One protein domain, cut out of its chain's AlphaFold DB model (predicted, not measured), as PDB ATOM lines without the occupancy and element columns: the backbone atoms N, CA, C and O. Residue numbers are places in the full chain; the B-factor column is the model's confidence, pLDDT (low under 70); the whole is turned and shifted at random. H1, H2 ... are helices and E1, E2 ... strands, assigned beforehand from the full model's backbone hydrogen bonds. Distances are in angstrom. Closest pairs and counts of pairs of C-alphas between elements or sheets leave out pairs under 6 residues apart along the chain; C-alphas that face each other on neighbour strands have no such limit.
ATOM      1  N   TYR A 136       7.822 -35.998 -21.554       94.88
ATOM      2  CA  TYR A 136       8.459 -37.309 -21.627       94.88
ATOM      3  C   TYR A 136       9.798 -37.326 -20.885       94.88
ATOM      4  O   TYR A 136      10.500 -36.322 -20.819       94.88
ATOM      5  N   TYR A 137      10.163 -38.474 -20.326       94.88
ATOM      6  CA  TYR A 137      11.372 -38.661 -19.539       94.88
ATOM      7  C   TYR A 137      11.988 -40.034 -19.793       94.88
ATOM      8  O   TYR A 137      11.306 -41.043 -19.971       94.88
ATOM      9  N   GLU A 138      13.313 -40.054 -19.774       93.31
ATOM     10  CA  GLU A 138      14.121 -41.256 -19.903       93.31
ATOM     11  C   GLU A 138      13.841 -42.261 -18.771       93.31
ATOM     12  O   GLU A 138      13.848 -41.894 -17.593       93.31
ATOM     13  N   SER A 139      13.640 -43.535 -19.130       94.94
ATOM     14  CA  SER A 139      13.529 -44.630 -18.159       94.94
ATOM     15  C   SER A 139      14.847 -45.384 -17.961       94.94
ATOM     16  O   SER A 139      15.843 -45.169 -18.659       94.94
ATOM     17  N   GLU A 140      14.856 -46.304 -17.002       94.25
ATOM     18  CA  GLU A 140      15.928 -47.284 -16.792       94.25
ATOM     19  C   GLU A 140      15.920 -48.449 -17.816       94.25
ATOM     20  O   GLU A 140      16.792 -49.312 -17.752       94.25
ATOM     21  N   TRP A 141      14.997 -48.449 -18.793       95.19
ATOM     22  CA  TRP A 141      14.812 -49.499 -19.806       95.19
ATOM     23  C   TRP A 141      14.850 -48.958 -21.254       95.19
ATOM     24  O   TRP A 141      14.372 -47.861 -21.540       95.19
ATOM     25  N   CYS A 142      15.350 -49.745 -22.214       95.12
ATOM     26  CA  CYS A 142      15.446 -49.319 -23.626       95.12
ATOM     27  C   CYS A 142      14.105 -49.266 -24.382       95.12
ATOM     28  O   CYS A 142      14.002 -48.591 -25.403       95.12
ATOM     29  N   ASN A 143      13.074 -49.973 -23.911       95.50
ATOM     30  CA  ASN A 143      11.763 -50.111 -24.564       95.50
ATOM     31  C   ASN A 143      10.607 -49.424 -23.804       95.50
ATOM     32  O   ASN A 143       9.463 -49.509 -24.247       95.50
ATOM     33  N   ILE A 144      10.885 -48.748 -22.685       95.44
ATOM     34  CA  ILE A 144       9.911 -47.973 -21.896       95.44
ATOM     35  C   ILE A 144      10.417 -46.541 -21.771       95.44
ATOM     36  O   ILE A 144      11.614 -46.326 -21.606       95.44
ATOM     37  N   PHE A 145       9.521 -45.566 -21.778       96.12
ATOM     38  CA  PHE A 145       9.809 -44.205 -21.341       96.12
ATOM     39  C   PHE A 145       8.724 -43.745 -20.363       96.12
ATOM     40  O   PHE A 145       7.597 -44.244 -20.373       96.12
ATOM     41  N   TYR A 146       9.072 -42.811 -19.484       96.38
ATOM     42  CA  TYR A 146       8.122 -42.247 -18.534       96.38
ATOM     43  C   TYR A 146       7.463 -41.015 -19.142       96.38
ATOM     44  O   TYR A 146       8.099 -40.235 -19.848       96.38
ATOM     45  N   ARG A 147       6.188 -40.811 -18.841       96.06
ATOM     46  CA  ARG A 147       5.446 -39.608 -19.197       96.06
ATOM     47  C   ARG A 147       4.836 -39.019 -17.936       96.06
ATOM     48  O   ARG A 147       4.063 -39.688 -17.252       96.06
ATOM     49  N   CYS A 148       5.192 -37.779 -17.629       96.56
ATOM     50  CA  CYS A 148       4.552 -37.011 -16.570       96.56
ATOM     51  C   CYS A 148       3.362 -36.246 -17.156       96.56
ATOM     52  O   CYS A 148       3.515 -35.571 -18.175       96.56
ATOM     53  N   VAL A 149       2.189 -36.387 -16.533       93.81
ATOM     54  CA  VAL A 149       0.997 -35.566 -16.801       93.81
ATOM     55  C   VAL A 149       0.321 -35.226 -15.474       93.81
ATOM     56  O   VAL A 149      -0.003 -36.130 -14.701       93.81
ATOM     57  N   ALA A 150       0.110 -33.938 -15.201       93.31
ATOM     58  CA  ALA A 150      -0.402 -33.400 -13.942       93.31
ATOM     59  C   ALA A 150       0.301 -33.991 -12.697       93.31
ATOM     60  O   ALA A 150      -0.348 -34.438 -11.747       93.31
ATOM     61  N   GLY A 151       1.637 -34.081 -12.736       91.81
ATOM     62  CA  GLY A 151       2.455 -34.650 -11.652       91.81
ATOM     63  C   GLY A 151       2.307 -36.167 -11.439       91.81
ATOM     64  O   GLY A 151       2.969 -36.730 -10.563       91.81
ATOM     65  N   LYS A 152       1.487 -36.862 -12.241       94.50
ATOM     66  CA  LYS A 152       1.356 -38.326 -12.238       94.50
ATOM     67  C   LYS A 152       2.269 -38.950 -13.286       94.50
ATOM     68  O   LYS A 152       2.407 -38.439 -14.393       94.50
ATOM     69  N   ARG A 153       2.867 -40.085 -12.926       95.25
ATOM     70  CA  ARG A 153       3.704 -40.907 -13.805       95.25
ATOM     71  C   ARG A 153       2.840 -41.894 -14.586       95.25
ATOM     72  O   ARG A 153       2.018 -42.588 -13.996       95.25
ATOM     73  N   MET A 154       3.077 -41.979 -15.887       94.69
ATOM     74  CA  MET A 154       2.591 -43.041 -16.763       94.69
ATOM     75  C   MET A 154       3.789 -43.698 -17.448       94.69
ATOM     76  O   MET A 154       4.671 -43.001 -17.950       94.69
ATOM     77  N   ASP A 155       3.812 -45.027 -17.479       94.94
ATOM     78  CA  ASP A 155       4.886 -45.798 -18.106       94.94
ATOM     79  C   ASP A 155       4.419 -46.237 -19.497       94.94
ATOM     80  O   ASP A 155       3.576 -47.124 -19.636       94.94
ATOM     81  N   GLU A 156       4.941 -45.595 -20.544       94.81
ATOM     82  CA  GLU A 156       4.599 -45.910 -21.931       94.81
ATOM     83  C   GLU A 156       5.671 -46.850 -22.514       94.81
ATOM     84  O   GLU A 156       6.847 -46.499 -22.646       94.81
ATOM     85  N   ARG A 157       5.272 -48.082 -22.861       94.50
ATOM     86  CA  ARG A 157       6.127 -49.034 -23.589       94.50
ATOM     87  C   ARG A 157       6.027 -48.762 -25.084       94.50
ATOM     88  O   ARG A 157       4.930 -48.603 -25.623       94.50
ATOM     89  N   CYS A 158       7.162 -48.779 -25.770       93.62
ATOM     90  CA  CYS A 158       7.193 -48.708 -27.220       93.62
ATOM     91  C   CYS A 158       6.408 -49.868 -27.843       93.62
ATOM     92  O   CYS A 158       6.716 -51.036 -27.609       93.62
ATOM     93  N   SER A 159       5.393 -49.539 -28.646       84.69
ATOM     94  CA  SER A 159       4.552 -50.533 -29.312       84.69
ATOM     95  C   SER A 159       5.392 -51.433 -30.219       84.69
ATOM     96  O   SER A 159       6.240 -50.943 -30.969       84.69
ATOM     97  N   GLY A 160       5.142 -52.742 -30.164       80.88
ATOM     98  CA  GLY A 160       5.836 -53.704 -31.013       80.88
ATOM     99  C   GLY A 160       5.557 -53.481 -32.502       80.88
ATOM    100  O   GLY A 160       4.547 -52.885 -32.887       80.88
ATOM    101  N   ALA A 161       6.454 -53.966 -33.359       70.81
ATOM    102  CA  ALA A 161       6.300 -53.846 -34.807       70.81
ATOM    103  C   ALA A 161       5.097 -54.675 -35.307       70.81
ATOM    104  O   ALA A 161       5.197 -55.884 -35.493       70.81
ATOM    105  N   GLY A 162       3.958 -54.007 -35.523       52.22
ATOM    106  CA  GLY A 162       2.624 -54.603 -35.695       52.22
ATOM    107  C   GLY A 162       2.341 -55.399 -36.979       52.22
ATOM    108  O   GLY A 162       1.227 -55.334 -37.490       52.22
ATOM    109  N   THR A 163       3.304 -56.149 -37.516       62.97
ATOM    110  CA  THR A 163       3.061 -57.156 -38.563       62.97
ATOM    111  C   THR A 163       3.175 -58.560 -37.972       62.97
ATOM    112  O   THR A 163       4.018 -58.818 -37.117       62.97
ATOM    113  N   GLN A 164       2.345 -59.506 -38.427       61.59
ATOM    114  CA  GLN A 164       2.258 -60.855 -37.833       61.59
ATOM    115  C   GLN A 164       3.581 -61.651 -37.857       61.59
ATOM    116  O   GLN A 164       3.754 -62.560 -37.054       61.59
ATOM    117  N   ALA A 165       4.535 -61.292 -38.724       57.44
ATOM    118  CA  ALA A 165       5.873 -61.888 -38.774       57.44
ATOM    119  C   ALA A 165       6.900 -61.240 -37.811       57.44
ATOM    120  O   ALA A 165       7.987 -61.782 -37.624       57.44
ATOM    121  N   LEU A 166       6.584 -60.081 -37.216       59.31
ATOM    122  CA  LEU A 166       7.476 -59.286 -36.355       59.31
ATOM    123  C   LEU A 166       6.829 -58.868 -35.017       59.31
ATOM    124  O   LEU A 166       7.433 -58.107 -34.264       59.31
ATOM    125  N   ALA A 167       5.649 -59.403 -34.689       57.94
ATOM    126  CA  ALA A 167       4.830 -58.998 -33.542       57.94
ATOM    127  C   ALA A 167       5.532 -59.077 -32.167       57.94
ATOM    128  O   ALA A 167       5.119 -58.392 -31.235       57.94
ATOM    129  N   ASN A 168       6.618 -59.850 -32.048       65.69
ATOM    130  CA  ASN A 168       7.360 -60.069 -30.800       65.69
ATOM    131  C   ASN A 168       8.643 -59.207 -30.691       65.69
ATOM    132  O   ASN A 168       9.570 -59.579 -29.967       65.69
ATOM    133  N   TYR A 169       8.742 -58.102 -31.440       74.25
ATOM    134  CA  TYR A 169       9.868 -57.161 -31.362       74.25
ATOM    135  C   TYR A 169       9.499 -55.870 -30.642       74.25
ATOM    136  O   TYR A 169       8.749 -55.050 -31.171       74.25
ATOM    137  N   ASP A 170      10.126 -55.663 -29.486       84.56
ATOM    138  CA  ASP A 170      10.120 -54.385 -28.784       84.56
ATOM    139  C   ASP A 170      10.966 -53.359 -29.540       84.56
ATOM    140  O   ASP A 170      12.177 -53.527 -29.715       84.56
ATOM    141  N   LEU A 171      10.325 -52.271 -29.964       92.94
ATOM    142  CA  LEU A 171      11.027 -51.085 -30.441       92.94
ATOM    143  C   LEU A 171      11.699 -50.364 -29.260       92.94
ATOM    144  O   LEU A 171      11.242 -50.445 -28.119       92.94
ATOM    145  N   TRP A 172      12.791 -49.656 -29.534       95.12
ATOM    146  CA  TRP A 172      13.522 -48.859 -28.551       95.12
ATOM    147  C   TRP A 172      13.181 -47.379 -28.725       95.12
ATOM    148  O   TRP A 172      13.074 -46.883 -29.851       95.12
ATOM    149  N   TRP A 173      12.974 -46.661 -27.626       93.81
ATOM    150  CA  TRP A 173      12.618 -45.244 -27.692       93.81
ATOM    151  C   TRP A 173      13.856 -44.383 -27.973       93.81
ATOM    152  O   TRP A 173      14.975 -44.711 -27.581       93.81
ATOM    153  N   ARG A 174      13.662 -43.269 -28.682       91.31
ATOM    154  CA  ARG A 174      14.722 -42.324 -29.041       91.31
ATOM    155  C   ARG A 174      14.190 -40.893 -29.039       91.31
ATOM    156  O   ARG A 174      13.095 -40.634 -29.547       91.31
ATOM    157  N   HIS A 175      14.990 -39.952 -28.537       82.81
ATOM    158  CA  HIS A 175      14.715 -38.524 -28.703       82.81
ATOM    159  C   HIS A 175      14.932 -38.068 -30.147       82.81
ATOM    160  O   HIS A 175      15.967 -38.333 -30.764       82.81
ATOM    161  N   GLN A 176      13.947 -37.347 -30.678       77.25
ATOM    162  CA  GLN A 176      14.018 -36.738 -31.998       77.25
ATOM    163  C   GLN A 176      14.664 -35.345 -31.905       77.25
ATOM    164  O   GLN A 176      13.970 -34.333 -31.915       77.25
ATOM    165  N   ASN A 177      15.999 -35.292 -31.831       54.69
ATOM    166  CA  ASN A 177      16.737 -34.025 -31.899       54.69
ATOM    167  C   ASN A 177      16.591 -33.398 -33.298       54.69
ATOM    168  O   ASN A 177      17.274 -33.808 -34.240       54.69
ATOM    169  N   LEU A 191      10.648 -32.315 -21.456       50.53
ATOM    170  CA  LEU A 191      11.047 -32.611 -22.831       50.53
ATOM    171  C   LEU A 191       9.798 -32.508 -23.706       50.53
ATOM    172  O   LEU A 191       9.092 -33.497 -23.901       50.53
ATOM    173  N   ASP A 192       9.559 -31.313 -24.249       45.78
ATOM    174  CA  ASP A 192       8.462 -30.987 -25.180       45.78
ATOM    175  C   ASP A 192       8.699 -31.576 -26.595       45.78
ATOM    176  O   ASP A 192       8.339 -31.031 -27.638       45.78
ATOM    177  N   TYR A 193       9.400 -32.713 -26.636       58.53
ATOM    178  CA  TYR A 193       9.942 -33.336 -27.830       58.53
ATOM    179  C   TYR A 193       9.247 -34.666 -28.082       58.53
ATOM    180  O   TYR A 193       9.193 -35.551 -27.226       58.53
ATOM    181  N   LYS A 194       8.783 -34.825 -29.318       78.88
ATOM    182  CA  LYS A 194       8.175 -36.045 -29.840       78.88
ATOM    183  C   LYS A 194       9.103 -37.251 -29.630       78.88
ATOM    184  O   LYS A 194      10.132 -37.376 -30.298       78.88
ATOM    185  N   VAL A 195       8.733 -38.152 -28.720       87.00
ATOM    186  CA  VAL A 195       9.407 -39.448 -28.568       87.00
ATOM    187  C   VAL A 195       9.070 -40.316 -29.777       87.00
ATOM    188  O   VAL A 195       7.912 -40.394 -30.197       87.00
ATOM    189  N   ARG A 196      10.078 -40.982 -30.347       91.06
ATOM    190  CA  ARG A 196       9.881 -41.959 -31.419       91.06
ATOM    191  C   ARG A 196      10.405 -43.317 -30.987       91.06
ATOM    192  O   ARG A 196      11.560 -43.444 -30.599       91.06
ATOM    193  N   CYS A 197       9.573 -44.337 -31.138       94.19
ATOM    194  CA  CYS A 197      10.012 -45.723 -31.093       94.19
ATOM    195  C   CYS A 197      10.684 -46.066 -32.428       94.19
ATOM    196  O   CYS A 197      10.037 -46.081 -33.478       94.19
ATOM    197  N   GLU A 198      11.994 -46.280 -32.396       94.75
ATOM    198  CA  GLU A 198      12.781 -46.774 -33.521       94.75
ATOM    199  C   GLU A 198      13.262 -48.200 -33.230       94.75
ATOM    200  O   GLU A 198      13.001 -48.789 -32.187       94.75
ATOM    201  N   TRP A 199      13.920 -48.812 -34.202       91.00
ATOM    202  CA  TRP A 199      14.396 -50.178 -34.052       91.00
ATOM    203  C   TRP A 199      15.727 -50.255 -33.288       91.00
ATOM    204  O   TRP A 199      16.537 -49.338 -33.457       91.00
ATOM    205  N   PRO A 200      16.017 -51.356 -32.559       91.31
ATOM    206  CA  PRO A 200      17.253 -51.524 -31.791       91.31
ATOM    207  C   PRO A 200      18.521 -51.179 -32.579       91.31
ATOM    208  O   PRO A 200      19.316 -50.362 -32.140       91.31
ATOM    209  N   CYS A 201      18.673 -51.673 -33.812       89.62
ATOM    210  CA  CYS A 201      19.860 -51.373 -34.620       89.62
ATOM    211  C   CYS A 201      20.022 -49.902 -35.076       89.62
ATOM    212  O   CYS A 201      21.029 -49.562 -35.698       89.62
ATOM    213  N   LYS A 202      19.052 -49.018 -34.799       89.12
ATOM    214  CA  LYS A 202      19.129 -47.568 -35.070       89.12
ATOM    215  C   LYS A 202      19.353 -46.723 -33.811       89.12
ATOM    216  O   LYS A 202      19.790 -45.573 -33.945       89.12
ATOM    217  N   VAL A 203      19.078 -47.288 -32.633       88.12
ATOM    218  CA  VAL A 203      19.107 -46.628 -31.323       88.12
ATOM    219  C   VAL A 203      20.234 -47.224 -30.491       88.12
ATOM    220  O   VAL A 203      20.228 -48.411 -30.190       88.12
ATOM    221  N   GLU A 204      21.197 -46.406 -30.085       83.00
ATOM    222  CA  GLU A 204      22.207 -46.858 -29.135       83.00
ATOM    223  C   GLU A 204      21.639 -46.744 -27.716       83.00
ATOM    224  O   GLU A 204      21.348 -45.645 -27.249       83.00
ATOM    225  N   CYS A 205      21.422 -47.882 -27.057       87.94
ATOM    226  CA  CYS A 205      20.902 -47.941 -25.697       87.94
ATOM    227  C   CYS A 205      21.622 -49.039 -24.908       87.94
ATOM    228  O   CYS A 205      21.560 -50.213 -25.261       87.94
ATOM    229  N   HIS A 206      22.287 -48.637 -23.824       85.25
ATOM    230  CA  HIS A 206      23.115 -49.500 -22.964       85.25
ATOM    231  C   HIS A 206      22.368 -50.001 -21.713       85.25
ATOM    232  O   HIS A 206      22.983 -50.413 -20.732       85.25
ATOM    233  N   LYS A 207      21.034 -49.907 -21.713       91.19
ATOM    234  CA  LYS A 207      20.158 -50.269 -20.588       91.19
ATOM    235  C   LYS A 207      19.534 -51.647 -20.800       91.19
ATOM    236  O   LYS A 207      19.590 -52.212 -21.889       91.19
ATOM    237  N   SER A 208      18.911 -52.204 -19.766       88.06
ATOM    238  CA  SER A 208      18.128 -53.434 -19.904       88.06
ATOM    239  C   SER A 208      16.882 -53.212 -20.775       88.06
ATOM    240  O   SER A 208      16.332 -52.115 -20.852       88.06
ATOM    241  N   VAL A 209      16.397 -54.267 -21.429       90.25
ATOM    242  CA  VAL A 209      15.068 -54.278 -22.063       90.25
ATOM    243  C   VAL A 209      14.074 -54.804 -21.035       90.25
ATOM    244  O   VAL A 209      14.350 -55.810 -20.383       90.25
ATOM    245  N   TRP A 210      12.937 -54.128 -20.855       88.69
ATOM    246  CA  TRP A 210      11.895 -54.624 -19.963       88.69
ATOM    247  C   TRP A 210      11.169 -55.791 -20.623       88.69
ATOM    248  O   TRP A 210      10.631 -55.654 -21.724       88.69
ATOM    249  N   LEU A 211      11.172 -56.943 -19.962       82.12
ATOM    250  CA  LEU A 211      10.707 -58.195 -20.541       82.12
ATOM    251  C   LEU A 211       9.227 -58.406 -20.230       82.12
ATOM    252  O   LEU A 211       8.846 -58.539 -19.068       82.12
ATOM    253  N   SER A 212       8.393 -58.500 -21.267       67.88
ATOM    254  CA  SER A 212       7.055 -59.071 -21.103       67.88
ATOM    255  C   SER A 212       7.147 -60.564 -20.782       67.88
ATOM    256  O   SER A 212       8.109 -61.237 -21.157       67.88
ATOM    257  N   ALA A 213       6.100 -61.106 -20.152       65.62
ATOM    258  CA  ALA A 213       5.985 -62.534 -19.831       65.62
ATOM    259  C   ALA A 213       6.167 -63.471 -21.051       65.62
ATOM    260  O   ALA A 213       6.494 -64.642 -20.896       65.62
ATOM    261  N   GLU A 214       5.990 -62.942 -22.263       60.47
ATOM    262  CA  GLU A 214       6.144 -63.635 -23.546       60.47
ATOM    263  C   GLU A 214       7.604 -63.715 -24.049       60.47
ATOM    264  O   GLU A 214       7.879 -64.431 -25.012       60.47
ATOM    265  N   ASN A 215       8.555 -62.999 -23.430       57.91
ATOM    266  CA  ASN A 215       9.973 -63.011 -23.818       57.91
ATOM    267  C   ASN A 215      10.933 -62.890 -22.604       57.91
ATOM    268  O   ASN A 215      11.681 -61.915 -22.497       57.91
ATOM    269  N   PRO A 216      10.950 -63.872 -21.681       62.41
ATOM    270  CA  PRO A 216      11.587 -63.743 -20.363       62.41
ATOM    271  C   PRO A 216      13.130 -63.742 -20.333       62.41
ATOM    272  O   PRO A 216      13.695 -63.533 -19.266       62.41
ATOM    273  N   ASN A 217      13.827 -63.948 -21.462       55.66
ATOM    274  CA  ASN A 217      15.291 -64.148 -21.502       55.66
ATOM    275  C   ASN A 217      16.062 -63.141 -22.395       55.66
ATOM    276  O   ASN A 217      17.217 -63.378 -22.758       55.66
ATOM    277  N   GLY A 218      15.441 -62.031 -22.806       64.00
ATOM    278  CA  GLY A 218      16.012 -61.100 -23.790       64.00
ATOM    279  C   GLY A 218      16.908 -59.991 -23.223       64.00
ATOM    280  O   GLY A 218      16.464 -58.853 -23.139       64.00
ATOM    281  N   SER A 219      18.190 -60.254 -22.929       78.38
ATOM    282  CA  SER A 219      19.156 -59.147 -22.731       78.38
ATOM    283  C   SER A 219      19.141 -58.187 -23.936       78.38
ATOM    284  O   SER A 219      18.918 -58.627 -25.069       78.38
ATOM    285  N   ALA A 220      19.419 -56.896 -23.722       79.12
ATOM    286  CA  ALA A 220      19.486 -55.896 -24.791       79.12
ATOM    287  C   ALA A 220      20.423 -56.331 -25.932       79.12
ATOM    288  O   ALA A 220      20.057 -56.221 -27.102       79.12
ATOM    289  N   ASP A 221      21.558 -56.956 -25.601       81.00
ATOM    290  CA  ASP A 221      22.496 -57.545 -26.567       81.00
ATOM    291  C   ASP A 221      21.887 -58.682 -27.395       81.00
ATOM    292  O   ASP A 221      22.224 -58.858 -28.565       81.00
ATOM    293  N   VAL A 222      21.010 -59.490 -26.793       82.62
ATOM    294  CA  VAL A 222      20.334 -60.610 -27.466       82.62
ATOM    295  C   VAL A 222      19.279 -60.067 -28.423       82.62
ATOM    296  O   VAL A 222      19.199 -60.529 -29.561       82.62
ATOM    297  N   VAL A 223      18.521 -59.048 -28.003       82.44
ATOM    298  CA  VAL A 223      17.561 -58.342 -28.865       82.44
ATOM    299  C   VAL A 223      18.291 -57.666 -30.030       82.44
ATOM    300  O   VAL A 223      17.905 -57.872 -31.178       82.44
ATOM    301  N   LEU A 224      19.392 -56.954 -29.768       84.56
ATOM    302  CA  LEU A 224      20.201 -56.282 -30.787       84.56
ATOM    303  C   LEU A 224      20.847 -57.269 -31.774       84.56
ATOM    304  O   LEU A 224      20.766 -57.057 -32.982       84.56
ATOM    305  N   LYS A 225      21.430 -58.378 -31.301       84.50
ATOM    306  CA  LYS A 225      21.995 -59.424 -32.177       84.50
ATOM    307  C   LYS A 225      20.922 -60.082 -33.044       84.50
ATOM    308  O   LYS A 225      21.148 -60.285 -34.233       84.50
ATOM    309  N   LYS A 226      19.748 -60.382 -32.478       84.56
ATOM    310  CA  LYS A 226      18.605 -60.945 -33.218       84.56
ATOM    311  C   LYS A 226      18.051 -59.958 -34.257       84.56
ATOM    312  O   LYS A 226      17.591 -60.363 -35.320       84.56
ATOM    313  N   ASP A 227      18.131 -58.662 -33.969       83.38
ATOM    314  CA  ASP A 227      17.746 -57.599 -34.895       83.38
ATOM    315  C   ASP A 227      18.747 -57.443 -36.056       83.38
ATOM    316  O   ASP A 227      18.350 -57.295 -37.213       83.38
ATOM    317  N   GLN A 228      20.049 -57.553 -35.762       85.25
ATOM    318  CA  GLN A 228      21.133 -57.546 -36.752       85.25
ATOM    319  C   GLN A 228      21.110 -58.776 -37.676       85.25
ATOM    320  O   GLN A 228      21.420 -58.637 -38.859       85.25
ATOM    321  N   THR A 229      20.736 -59.964 -37.182       86.25
ATOM    322  CA  THR A 229      20.648 -61.173 -38.024       86.25
ATOM    323  C   THR A 229      19.444 -61.161 -38.960       86.25
ATOM    324  O   THR A 229      19.570 -61.607 -40.098       86.25
ATOM    325  N   LEU A 230      18.292 -60.632 -38.528       83.31
ATOM    326  CA  LEU A 230      17.123 -60.502 -39.406       83.31
ATOM    327  C   LEU A 230      17.237 -59.350 -40.411       83.31
ATOM    328  O   LEU A 230      16.534 -59.360 -41.422       83.31
ATOM    329  N   ARG A 231      18.075 -58.342 -40.140       83.44
ATOM    330  CA  ARG A 231      18.214 -57.151 -40.990       83.44
ATOM    331  C   ARG A 231      19.687 -56.839 -41.253       83.44
ATOM    332  O   ARG A 231      20.245 -55.948 -40.608       83.44
ATOM    333  N   PRO A 232      20.316 -57.538 -42.218       78.75
ATOM    334  CA  PRO A 232      21.739 -57.379 -42.520       78.75
ATOM    335  C   PRO A 232      22.129 -55.947 -42.923       78.75
ATOM    336  O   PRO A 232      23.235 -55.519 -42.609       78.75
ATOM    337  N   ASP A 233      21.218 -55.147 -43.489       74.50
ATOM    338  CA  ASP A 233      21.464 -53.720 -43.767       74.50
ATOM    339  C   ASP A 233      21.838 -52.912 -42.506       74.50
ATOM    340  O   ASP A 233      22.518 -51.886 -42.582       74.50
ATOM    341  N   CYS A 234      21.433 -53.385 -41.323       71.94
ATOM    342  CA  CYS A 234      21.772 -52.767 -40.047       71.94
ATOM    343  C   CYS A 234      23.148 -53.185 -39.493       71.94
ATOM    344  O   CYS A 234      23.728 -52.423 -38.720       71.94
ATOM    345  N   SER A 235      23.727 -54.323 -39.902       55.66
ATOM    346  CA  SER A 235      25.112 -54.665 -39.519       55.66
ATOM    347  C   SER A 235      26.128 -53.785 -40.263       55.66
ATOM    348  O   SER A 235      27.120 -53.339 -39.682       55.66
ATOM    349  N   ILE A 236      25.810 -53.414 -41.509       52.91
ATOM    350  CA  ILE A 236      26.562 -52.427 -42.297       52.91
ATOM    351  C   ILE A 236      26.490 -51.037 -41.642       52.91
ATOM    352  O   ILE A 236      27.472 -50.301 -41.671       52.91
ATOM    353  N   ALA A 237      25.367 -50.675 -41.012       45.25
ATOM    354  CA  ALA A 237      25.190 -49.372 -40.364       45.25
ATOM    355  C   ALA A 237      26.011 -49.199 -39.070       45.25
ATOM    356  O   ALA A 237      26.480 -48.092 -38.810       45.25
ATOM    357  N   VAL A 238      26.221 -50.261 -38.282       44.97
ATOM    358  CA  VAL A 238      27.064 -50.202 -37.070       44.97
ATOM    359  C   VAL A 238      28.542 -50.086 -37.449       44.97
ATOM    360  O   VAL A 238      29.217 -49.171 -36.980       44.97
ATOM    361  N   ASN A 239      29.018 -50.912 -38.387       36.22
ATOM    362  CA  ASN A 239      30.398 -50.814 -38.874       36.22
ATOM    363  C   ASN A 239      30.649 -49.494 -39.628       36.22
ATOM    364  O   ASN A 239      31.688 -48.873 -39.431       36.22
ATOM    365  N   ARG A 240      29.673 -48.977 -40.393       36.97
ATOM    366  CA  ARG A 240      29.780 -47.627 -40.970       36.97
ATOM    367  C   ARG A 240      29.681 -46.504 -39.940       36.97
ATOM    368  O   ARG A 240      30.215 -45.447 -40.234       36.97
ATOM    369  N   ARG A 241      29.054 -46.655 -38.766       33.97
ATOM    370  CA  ARG A 241      29.010 -45.565 -37.763       33.97
ATOM    371  C   ARG A 241      30.326 -45.357 -37.024       33.97
ATOM    372  O   ARG A 241      30.600 -44.219 -36.655       33.97
ATOM    373  N   ILE A 242      31.139 -46.405 -36.886       39.78
ATOM    374  CA  ILE A 242      32.515 -46.298 -36.375       39.78
ATOM    375  C   ILE A 242      33.421 -45.535 -37.372       39.78
ATOM    376  O   ILE A 242      34.409 -44.942 -36.953       39.78
ATOM    377  N   GLU A 243      33.047 -45.448 -38.657       33.41
ATOM    378  CA  GLU A 243      33.844 -44.777 -39.707       33.41
ATOM    379  C   GLU A 243      33.184 -43.542 -40.371       33.41
ATOM    380  O   GLU A 243      33.867 -42.788 -41.054       33.41
TER     381      GLU A 243
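Overview. This is residues 136 to 177 and 191 to 243 of the 990 residues of the protein "Hypothetical protein" of Rotaria magnacalcarata (UniProt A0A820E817). A small antiparallel sheet of three strands, E1 - E2 - E3, makes one end and two helices set as a corner, H1 and H2, make the other, with a two-strand antiparallel ribbon, E4 and E5, near the middle and long loops, residues 158 to 171 and 199 to 219, beside it. The three-strand sheet E1 - E2 - E3 is at the far end, and the two-strand ribbon E4 - E5 lies nearer the middle. The printed part has 95 residues, with five named strands and then two named helices in the order E1 E2 E3 E4 E5 H1 H2; the class is mixed, and under half of the residues are in named elements. The whole is compact, with a radius of gyration of the C-alphas of 14.0 A and spans of 43 by 34 by 23 A.

Along the chain. E1, residues 136 to 138, begins at C-alpha 136 (8.459, -37.309, -21.627) and is 7.1 A long. E2, residues 144 to 149, measures 16.1 A, and E3, residues 152 to 157, 16.3 A. E4, residues 172 to 175, is 10.4 A long, with C-alpha 172 at (13.522, -48.859, -28.551). E5, residues 195 to 198, is 9.5 A long. H1, residues 220 to 230, is 15.5 A long. H2, residues 233 to 243, is 15.8 A long and ends at C-alpha 243 (33.844, -44.777, -39.707).

Arrangement. E1, E2 and E3 form a meander, each strand the antiparallel neighbour of the one before. E1 and E2 are a hairpin at 141 degrees between directions, with N 137 and O 146 within hydrogen-bond range at 2.8 A. E2 and E3 are a hairpin at 151 degrees, with N 147 and O 154 at 2.8 A. The closest C-alphas of E2 and E4 are those of Ile 144 and Trp 173, 7.0 A apart. E4 and E5 are antiparallel at 137 degrees, with N 172 and O 198 within range at 2.8 A. H1 is apart from E4, and neither helix is on the three-strand sheet. H1 and H2 are close but not clearly touching; their closest C-alphas, of Gln 228 and Ser 235, are 5.6 A apart. They run opposite ways at a steep tilt of 62 degrees. In H1 every O i to N i+4 pair is within hydrogen-bond range; in H2, 6 of 7 are.

Size, cuts and confidence. The two C-alphas farthest apart, of Ala 150 and Glu 243, are 44.3 A apart. Residues 178 to 190 are not printed, and C-alphas 177 and 191 are 10.8 A apart across this cut. The links E3 to E4 and E5 to H1 are long. The mean pLDDT of the printed part is 78.4; 27 residues are under 70, among them 162 to 168, 212 to 218 and 235 to 243.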